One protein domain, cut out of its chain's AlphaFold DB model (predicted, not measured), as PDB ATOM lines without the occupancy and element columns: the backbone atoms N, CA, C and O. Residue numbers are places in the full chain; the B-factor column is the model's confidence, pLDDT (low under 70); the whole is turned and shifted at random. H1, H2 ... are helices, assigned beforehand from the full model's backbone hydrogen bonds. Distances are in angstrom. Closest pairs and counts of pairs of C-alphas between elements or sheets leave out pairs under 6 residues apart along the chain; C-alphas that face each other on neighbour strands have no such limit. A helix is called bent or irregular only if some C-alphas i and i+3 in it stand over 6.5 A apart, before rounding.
ATOM      1  N   ALA A   2     445.308  52.694 664.103       74.00
ATOM      2  CA  ALA A   2     445.090  53.682 665.173       74.00
ATOM      3  C   ALA A   2     443.818  53.470 665.999       74.00
ATOM      4  O   ALA A   2     443.904  53.406 667.220       74.00
ATOM      5  N   GLU A   3     442.656  53.341 665.353       75.00
ATOM      6  CA  GLU A   3     441.373  53.251 666.065       75.00
ATOM      7  C   GLU A   3     441.323  52.051 667.011       75.00
ATOM      8  O   GLU A   3     440.951  52.191 668.173       75.00
ATOM      9  N   ARG A   4     441.823  50.894 666.562       77.75
ATOM     10  CA  ARG A   4     441.932  49.686 667.393       77.75
ATOM     11  C   ARG A   4     442.826  49.912 668.618       77.75
ATOM     12  O   ARG A   4     442.501  49.460 669.711       77.75
ATOM     13  N   ILE A   5     443.956  50.595 668.438       77.62
ATOM     14  CA  ILE A   5     444.958  50.843 669.489       77.62
ATOM     15  C   ILE A   5     444.456  51.882 670.506       77.62
ATOM     16  O   ILE A   5     444.604  51.689 671.709       77.62
ATOM     17  N   LEU A   6     443.825  52.961 670.039       76.00
ATOM     18  CA  LEU A   6     443.273  54.013 670.896       76.00
ATOM     19  C   LEU A   6     442.023  53.535 671.648       76.00
ATOM     20  O   LEU A   6     441.891  53.801 672.841       76.00
ATOM     21  N   SER A   7     441.142  52.780 670.984       77.31
ATOM     22  CA  SER A   7     439.950  52.199 671.613       77.31
ATOM     23  C   SER A   7     440.314  51.201 672.713       77.31
ATOM     24  O   SER A   7     439.728  51.242 673.792       77.31
ATOM     25  N   SER A   8     441.295  50.324 672.468       76.06
ATOM     26  CA  SER A   8     441.754  49.350 673.471       76.06
ATOM     27  C   SER A   8     442.466  50.010 674.652       76.06
ATOM     28  O   SER A   8     442.278  49.584 675.788       76.06
ATOM     29  N   TYR A   9     443.215  51.091 674.423       77.44
ATOM     30  CA  TYR A   9     443.828  51.859 675.507       77.44
ATOM     31  C   TYR A   9     442.803  52.564 676.396       77.44
ATOM     32  O   TYR A   9     442.925  52.510 677.615       77.44
ATOM     33  N   ASN A  10     441.783  53.193 675.806       75.12
ATOM     34  CA  ASN A  10     440.722  53.838 676.582       75.12
ATOM     35  C   ASN A  10     439.914  52.813 677.394       75.12
ATOM     36  O   ASN A  10     439.574  53.086 678.538       75.12
ATOM     37  N   CYS A  11     439.674  51.620 676.840       65.81
ATOM     38  CA  CYS A  11     439.071  50.505 677.575       65.81
ATOM     39  C   CYS A  11     439.945  50.080 678.773       65.81
ATOM     40  O   CYS A  11     439.462  49.997 679.896       65.81
ATOM     41  N   SER A  12     441.257  49.931 678.553       64.06
ATOM     42  CA  SER A  12     442.230  49.557 679.592       64.06
ATOM     43  C   SER A  12     442.447  50.618 680.682       64.06
ATOM     44  O   SER A  12     443.016  50.280 681.712       64.06
ATOM     45  N   ILE A  13     442.082  51.885 680.455       65.12
ATOM     46  CA  ILE A  13     442.136  52.947 681.480       65.12
ATOM     47  C   ILE A  13     440.871  52.967 682.340       65.12
ATOM     48  O   ILE A  13     440.939  53.363 683.498       65.12
ATOM     49  N   ASP A  32     464.700  33.418 663.579       70.06
ATOM     50  CA  ASP A  32     463.731  34.492 663.346       70.06
ATOM     51  C   ASP A  32     464.204  35.836 663.921       70.06
ATOM     52  O   ASP A  32     463.784  36.892 663.447       70.06
ATOM     53  N   VAL A  33     465.114  35.830 664.906       71.81
ATOM     54  CA  VAL A  33     465.625  37.048 665.571       71.81
ATOM     55  C   VAL A  33     466.233  38.024 664.563       71.81
ATOM     56  O   VAL A  33     465.993  39.230 664.638       71.81
ATOM     57  N   SER A  34     466.969  37.506 663.577       70.12
ATOM     58  CA  SER A  34     467.593  38.313 662.522       70.12
ATOM     59  C   SER A  34     466.571  39.147 661.735       70.12
ATOM     60  O   SER A  34     466.813  40.316 661.430       70.12
ATOM     61  N   HIS A  35     465.391  38.581 661.488       67.06
ATOM     62  CA  HIS A  35     464.300  39.223 660.767       67.06
ATOM     63  C   HIS A  35     463.607  40.314 661.603       67.06
ATOM     64  O   HIS A  35     463.142  41.308 661.046       67.06
ATOM     65  N   PHE A  36     463.593  40.190 662.936       63.44
ATOM     66  CA  PHE A  36     463.104  41.249 663.833       63.44
ATOM     67  C   PHE A  36     464.080  42.419 663.960       63.44
ATOM     68  O   PHE A  36     463.640  43.560 664.053       63.44
ATOM     69  N   ILE A  37     465.389  42.157 663.921       65.88
ATOM     70  CA  ILE A  37     466.409  43.215 663.971       65.88
ATOM     71  C   ILE A  37     466.395  44.060 662.688       65.88
ATOM     72  O   ILE A  37     466.644  45.262 662.738       65.88
ATOM     73  N   GLN A  38     466.106  43.444 661.536       65.56
ATOM     74  CA  GLN A  38     466.138  44.114 660.230       65.56
ATOM     75  C   GLN A  38     464.849  44.873 659.881       65.56
ATOM     76  O   GLN A  38     464.876  45.771 659.037       65.56
ATOM     77  N   LYS A  39     463.716  44.533 660.503       65.12
ATOM     78  CA  LYS A  39     462.447  45.249 660.314       65.12
ATOM     79  C   LYS A  39     462.411  46.545 661.117       65.12
ATOM     80  O   LYS A  39     463.068  46.667 662.146       65.12
ATOM     81  N   ASP A  40     461.597  47.511 660.671       65.81
ATOM     82  CA  ASP A  40     461.320  48.707 661.472       65.81
ATOM     83  C   ASP A  40     460.492  48.297 662.695       65.81
ATOM     84  O   ASP A  40     459.261  48.260 662.667       65.81
ATOM     85  N   LEU A  41     461.220  47.928 663.751       60.53
ATOM     86  CA  LEU A  41     460.757  47.304 664.987       60.53
ATOM     87  C   LEU A  41     459.569  48.051 665.617       60.53
ATOM     88  O   LEU A  41     458.729  47.454 666.282       60.53
ATOM     89  N   PHE A  42     459.454  49.354 665.356       65.06
ATOM     90  CA  PHE A  42     458.325  50.166 665.789       65.06
ATOM     91  C   PHE A  42     456.976  49.664 665.280       65.06
ATOM     92  O   PHE A  42     456.025  49.629 666.051       65.06
ATOM     93  N   VAL A  43     456.857  49.270 664.013       68.75
ATOM     94  CA  VAL A  43     455.537  48.971 663.432       68.75
ATOM     95  C   VAL A  43     454.942  47.699 664.038       68.75
ATOM     96  O   VAL A  43     453.763  47.682 664.391       68.75
ATOM     97  N   ASP A  44     455.773  46.673 664.222       69.38
ATOM     98  CA  ASP A  44     455.341  45.367 664.726       69.38
ATOM     99  C   ASP A  44     455.195  45.338 666.263       69.38
ATOM    100  O   ASP A  44     454.459  44.507 666.796       69.38
ATOM    101  N   LEU A  45     455.853  46.255 666.992       72.81
ATOM    102  CA  LEU A  45     455.787  46.329 668.459       72.81
ATOM    103  C   LEU A  45     454.763  47.334 669.004       72.81
ATOM    104  O   LEU A  45     454.431  47.276 670.193       72.81
ATOM    105  N   ILE A  46     454.266  48.267 668.184       79.00
ATOM    106  CA  ILE A  46     453.298  49.265 668.647       79.00
ATOM    107  C   ILE A  46     451.954  48.599 668.959       79.00
ATOM    108  O   ILE A  46     451.267  48.046 668.100       79.00
ATOM    109  N   ASN A  47     451.538  48.727 670.214       80.81
ATOM    110  CA  ASN A  47     450.238  48.295 670.707       80.81
ATOM    111  C   ASN A  47     449.647  49.360 671.648       80.81
ATOM    112  O   ASN A  47     450.179  50.461 671.789       80.81
ATOM    113  N   TYR A  48     448.524  49.057 672.298       80.75
ATOM    114  CA  TYR A  48     447.864  50.014 673.190       80.75
ATOM    115  C   TYR A  48     448.709  50.386 674.417       80.75
ATOM    116  O   TYR A  48     448.637  51.520 674.884       80.75
ATOM    117  N   LYS A  49     449.580  49.488 674.897       81.69
ATOM    118  CA  LYS A  49     450.517  49.774 675.996       81.69
ATOM    119  C   LYS A  49     451.568  50.805 675.577       81.69
ATOM    120  O   LYS A  49     452.003  51.608 676.403       81.69
ATOM    121  N   SER A  50     451.911  50.866 674.287       82.62
ATOM    122  CA  SER A  50     452.820  51.879 673.735       82.62
ATOM    123  C   SER A  50     452.293  53.310 673.904       82.62
ATOM    124  O   SER A  50     453.088  54.244 673.956       82.62
ATOM    125  N   ILE A  51     450.980  53.520 674.076       83.38
ATOM    126  CA  ILE A  51     450.418  54.864 674.300       83.38
ATOM    127  C   ILE A  51     450.912  55.478 675.616       83.38
ATOM    128  O   ILE A  51     451.157  56.683 675.671       83.38
ATOM    129  N   GLY A  52     451.119  54.674 676.664       84.25
ATOM    130  CA  GLY A  52     451.694  55.165 677.922       84.25
ATOM    131  C   GLY A  52     453.107  55.723 677.724       84.25
ATOM    132  O   GLY A  52     453.430  56.811 678.204       84.25
ATOM    133  N   MET A  53     453.917  55.022 676.927       83.19
ATOM    134  CA  MET A  53     455.240  55.489 676.513       83.19
ATOM    135  C   MET A  53     455.137  56.779 675.692       83.19
ATOM    136  O   MET A  53     455.874  57.729 675.952       83.19
ATOM    137  N   PHE A  54     454.189  56.853 674.753       85.69
ATOM    138  CA  PHE A  54     453.987  58.054 673.948       85.69
ATOM    139  C   PHE A  54     453.646  59.268 674.805       85.69
ATOM    140  O   PHE A  54     454.273  60.308 674.644       85.69
ATOM    141  N   LYS A  55     452.745  59.134 675.781       84.62
ATOM    142  CA  LYS A  55     452.440  60.219 676.726       84.62
ATOM    143  C   LYS A  55     453.679  60.668 677.502       84.62
ATOM    144  O   LYS A  55     453.929  61.866 677.598       84.62
ATOM    145  N   ARG A  56     454.482  59.722 678.005       85.81
ATOM    146  CA  ARG A  56     455.678  60.021 678.809       85.81
ATOM    147  C   ARG A  56     456.751  60.786 678.035       85.81
ATOM    148  O   ARG A  56     457.374  61.678 678.600       85.81
ATOM    149  N   PHE A  57     456.939  60.474 676.754       83.38
ATOM    150  CA  PHE A  57     457.881  61.176 675.871       83.38
ATOM    151  C   PHE A  57     457.217  62.280 675.027       83.38
ATOM    152  O   PHE A  57     457.811  62.789 674.074       83.38
ATOM    153  N   ILE A  58     455.976  62.653 675.367       84.56
ATOM    154  CA  ILE A  58     455.193  63.718 674.719       84.56
ATOM    155  C   ILE A  58     455.032  63.459 673.209       84.56
ATOM    156  O   ILE A  58     454.975  64.384 672.406       84.56
ATOM    157  N   ILE A  59     454.998  62.193 672.795       84.69
ATOM    158  CA  ILE A  59     454.901  61.730 671.410       84.69
ATOM    159  C   ILE A  59     453.474  61.893 670.907       84.69
ATOM    160  O   ILE A  59     452.521  61.384 671.491       84.69
ATOM    161  N   SER A  60     453.339  62.607 669.790       83.56
ATOM    162  CA  SER A  60     452.060  62.793 669.109       83.56
ATOM    163  C   SER A  60     451.552  61.457 668.580       83.56
ATOM    164  O   SER A  60     452.273  60.778 667.864       83.56
ATOM    165  N   THR A  61     450.304  61.092 668.859       83.19
ATOM    166  CA  THR A  61     449.667  59.882 668.308       83.19
ATOM    167  C   THR A  61     449.128  60.081 666.891       83.19
ATOM    168  O   THR A  61     448.637  59.131 666.286       83.19
ATOM    169  N   LYS A  62     449.244  61.294 666.329       83.06
ATOM    170  CA  LYS A  62     448.722  61.644 664.996       83.06
ATOM    171  C   LYS A  62     449.332  60.809 663.869       83.06
ATOM    172  O   LYS A  62     448.667  60.572 662.876       83.06
ATOM    173  N   PHE A  63     450.569  60.328 664.011       81.19
ATOM    174  CA  PHE A  63     451.169  59.479 662.975       81.19
ATOM    175  C   PHE A  63     450.485  58.107 662.878       81.19
ATOM    176  O   PHE A  63     450.479  57.519 661.806       81.19
ATOM    177  N   LEU A  64     449.839  57.617 663.946       82.00
ATOM    178  CA  LEU A  64     449.163  56.313 663.942       82.00
ATOM    179  C   LEU A  64     447.965  56.263 662.978       82.00
ATOM    180  O   LEU A  64     447.515  55.171 662.627       82.00
ATOM    181  N   THR A  65     447.417  57.424 662.596       83.69
ATOM    182  CA  THR A  65     446.316  57.527 661.623       83.69
ATOM    183  C   THR A  65     446.803  57.488 660.178       83.69
ATOM    184  O   THR A  65     445.988  57.366 659.272       83.69
ATOM    185  N   VAL A  66     448.111  57.612 659.959       83.12
ATOM    186  CA  VAL A  66     448.760  57.508 658.651       83.12
ATOM    187  C   VAL A  66     449.276  56.079 658.478       83.12
ATOM    188  O   VAL A  66     449.624  55.424 659.461       83.12
ATOM    189  N   ASP A  67     449.342  55.584 657.243       82.62
ATOM    190  CA  ASP A  67     449.878  54.247 656.987       82.62
ATOM    191  C   ASP A  67     451.373  54.147 657.358       82.62
ATOM    192  O   ASP A  67     452.140  55.063 657.033       82.62
ATOM    193  N   PRO A  68     451.824  53.031 657.970       79.31
ATOM    194  CA  PRO A  68     453.213  52.837 658.400       79.31
ATOM    195  C   PRO A  68     454.303  53.139 657.358       79.31
ATOM    196  O   PRO A  68     455.307  53.753 657.725       79.31
ATOM    197  N   PRO A  69     454.136  52.807 656.058       81.81
ATOM    198  CA  PRO A  69     455.121  53.152 655.029       81.81
ATOM    199  C   PRO A  69     455.373  54.661 654.900       81.81
ATOM    200  O   PRO A  69     456.469  55.079 654.534       81.81
ATOM    201  N   ASN A  70     454.379  55.484 655.240       83.25
ATOM    202  CA  ASN A  70     454.436  56.938 655.122       83.25
ATOM    203  C   ASN A  70     454.930  57.629 656.402       83.25
ATOM    204  O   ASN A  70     455.130  58.845 656.397       83.25
ATOM    205  N   TRP A  71     455.166  56.898 657.497       84.25
ATOM    206  CA  TRP A  71     455.637  57.488 658.756       84.25
ATOM    207  C   TRP A  71     457.009  58.144 658.618       84.25
ATOM    208  O   TRP A  71     457.248  59.197 659.200       84.25
ATOM    209  N   ASN A  72     457.881  57.589 657.772       81.00
ATOM    210  CA  ASN A  72     459.193  58.170 657.484       81.00
ATOM    211  C   ASN A  72     459.120  59.527 656.763       81.00
ATOM    212  O   ASN A  72     460.135  60.206 656.679       81.00
ATOM    213  N   ASN A  73     457.950  59.952 656.278       84.12
ATOM    214  CA  ASN A  73     457.758  61.281 655.691       84.12
ATOM    215  C   ASN A  73     457.333  62.328 656.735       84.12
ATOM    216  O   ASN A  73     457.367  63.523 656.452       84.12
ATOM    217  N   LEU A  74     456.944  61.898 657.939       83.88
ATOM    218  CA  LEU A  74     456.509  62.779 659.018       83.88
ATOM    219  C   LEU A  74     457.706  63.189 659.876       83.88
ATOM    220  O   LEU A  74     458.308  62.364 660.564       83.88
ATOM    221  N   GLU A  75     458.016  64.481 659.882       83.44
ATOM    222  CA  GLU A  75     459.157  65.004 660.639       83.44
ATOM    223  C   GLU A  75     458.998  64.778 662.151       83.44
ATOM    224  O   GLU A  75     459.930  64.337 662.826       83.44
ATOM    225  N   ASP A  76     457.770  64.928 662.658       79.88
ATOM    226  CA  ASP A  76     457.405  64.600 664.040       79.88
ATOM    227  C   ASP A  76     457.738  63.148 664.409       79.88
ATOM    228  O   ASP A  76     458.179  62.875 665.527       79.88
ATOM    229  N   TYR A  77     457.517  62.205 663.488       82.44
ATOM    230  CA  TYR A  77     457.817  60.795 663.724       82.44
ATOM    231  C   TYR A  77     459.326  60.555 663.737       82.44
ATOM    232  O   TYR A  77     459.813  59.892 664.649       82.44
ATOM    233  N   LYS A  78     460.085  61.139 662.800       83.19
ATOM    234  CA  LYS A  78     461.551  60.985 662.742       83.19
ATOM    235  C   LYS A  78     462.239  61.464 664.016       83.19
ATOM    236  O   LYS A  78     463.038  60.727 664.589       83.19
ATOM    237  N   ILE A  79     461.894  62.665 664.483       82.88
ATOM    238  CA  ILE A  79     462.477  63.254 665.697       82.88
ATOM    239  C   ILE A  79     462.197  62.349 666.902       82.88
ATOM    240  O   ILE A  79     463.076  62.049 667.707       82.88
ATOM    241  N   ARG A  80     460.965  61.850 667.018       80.44
ATOM    242  CA  ARG A  80     460.553  61.010 668.150       80.44
ATOM    243  C   ARG A  80     461.126  59.602 668.073       80.44
ATOM    244  O   ARG A  80     461.495  59.049 669.105       80.44
ATOM    245  N   LYS A  81     461.263  59.054 666.867       82.12
ATOM    246  CA  LYS A  81     461.966  57.796 666.609       82.12
ATOM    247  C   LYS A  81     463.414  57.887 667.083       82.12
ATOM    248  O   LYS A  81     463.855  56.994 667.797       82.12
ATOM    249  N   GLN A  82     464.109  58.988 666.788       83.88
ATOM    250  CA  GLN A  82     465.466  59.230 667.290       83.88
ATOM    251  C   GLN A  82     465.518  59.308 668.820       83.88
ATOM    252  O   GLN A  82     466.389  58.689 669.424       83.88
ATOM    253  N   ILE A  83     464.566  59.999 669.459       82.69
ATOM    254  CA  ILE A  83     464.485  60.058 670.928       82.69
ATOM    255  C   ILE A  83     464.350  58.651 671.513       82.69
ATOM    256  O   ILE A  83     465.102  58.296 672.417       82.69
ATOM    257  N   ILE A  84     463.444  57.826 670.984       80.06
ATOM    258  CA  ILE A  84     463.264  56.462 671.490       80.06
ATOM    259  C   ILE A  84     464.505  55.603 671.222       80.06
ATOM    260  O   ILE A  84     464.921  54.864 672.107       80.06
ATOM    261  N   GLN A  85     465.122  55.710 670.045       79.56
ATOM    262  CA  GLN A  85     466.366  54.997 669.729       79.56
ATOM    263  C   GLN A  85     467.539  55.426 670.622       79.56
ATOM    264  O   GLN A  85     468.432  54.627 670.879       79.56
ATOM    265  N   SER A  86     467.531  56.668 671.115       81.81
ATOM    266  CA  SER A  86     468.527  57.169 672.067       81.81
ATOM    267  C   SER A  86     468.298  56.695 673.505       81.81
ATOM    268  O   SER A  86     469.182  56.859 674.348       81.81
ATOM    269  N   LEU A  87     467.131  56.109 673.811       79.31
ATOM    270  CA  LEU A  87     466.884  55.547 675.133       79.31
ATOM    271  C   LEU A  87     467.829  54.373 675.349       79.31
ATOM    272  O   LEU A  87     467.782  53.365 674.644       79.31
TER     273      LEU A  87
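AT A GLANCE: This is residues 2 to 13 and 32 to 87 of the 134 residues of an uncharacterized protein of Sipha flava (yellow sugarcane aphid) (UniProt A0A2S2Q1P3). Seven mostly short helices make an open arrangement with few contacts between them, the two longest, H1 and H7, lying on opposite sides with the short H4 and H5 between. H6 makes a corner with the start of H7, H3 lies nearest the middle, and H2 lies farthest out at one end. The printed part has 68 residues with seven named helices, H1 to H7 in chain order, and no named strand; the class is all helix. The whole is compact, with a radius of gyration of the C-alphas of 12.5 A and spans of 34 by 29 by 24 A.

HOW THE PARTS SIT: H1, residues 2 to 13, and H5, residues 61 to 65, only just touch, with 3 pairs of C-alphas within 8 A. H1 touches H5 with residues 2 to 3 alone; their closest C-alphas, of Ala 2 and Leu 64, are 5.0 A apart. H4, residues 50 to 56, is close to H1 but not clearly touching, the closest C-alphas being those of Tyr 9 and Ile 51 at 7.3 A. Their lines are only just about perpendicular, at 72 degrees. H6, residues 68 to 73, and H7, residues 75 to 86, only just touch, with 3 pairs of C-alphas within 8 A, and only at the corner by their link. The closest C-alphas, of Trp 71 and Tyr 77, are 6.4 A apart, and the lines are about perpendicular at 80 degrees; H7 touches H6 with residues 77 to 78 alone. H5 and H7 are close but not clearly touching, the closest C-alphas being those of Phe 63 and Tyr 77 at 6.8 A. H3, residues 41 to 45, is close to H6 but not clearly touching, with the closest C-alphas, of Val 43 and Pro 68, 6.8 A apart. H2, residues 32 to 38, meets H3 only through their link. H1 and H7 are apart. In H1, H2, H3, H4 and H7 every O i to N i+4 pair is within hydrogen-bond range. In H5 it is 0 of 1, with 2 of 2 O i to N i+3 pairs within range, and in H6 0 of 2, with 2 of 3.

IN THESE COORDINATES: H1 runs 16.6 A from C-alpha 2 at (445.090, 53.682, 665.173) to C-alpha 13. H7 runs 16.7 A and ends with C-alpha 86 at (468.527, 57.169, 672.067). H2 is 10.4 A long, H3 6.1 A, H4 10.0 A, H5 7.8 A and H6 10.0 A. H6 is only just irregular: C-alphas 69 and 72 are 6.9 A apart.

THE WHOLE: The two C-alphas farthest apart, of Ile 13 and Ser 34, are 35.0 A apart. Residues 14 to 31 are not printed, and C-alphas 13 and 32 are 33.7 A apart across this cut. The links printed whole, from H2 to H3 through H6 to H7, are tight. The mean pLDDT of the printed part is 77.8; residues 11 to 13 and 35 to 44 are under 70.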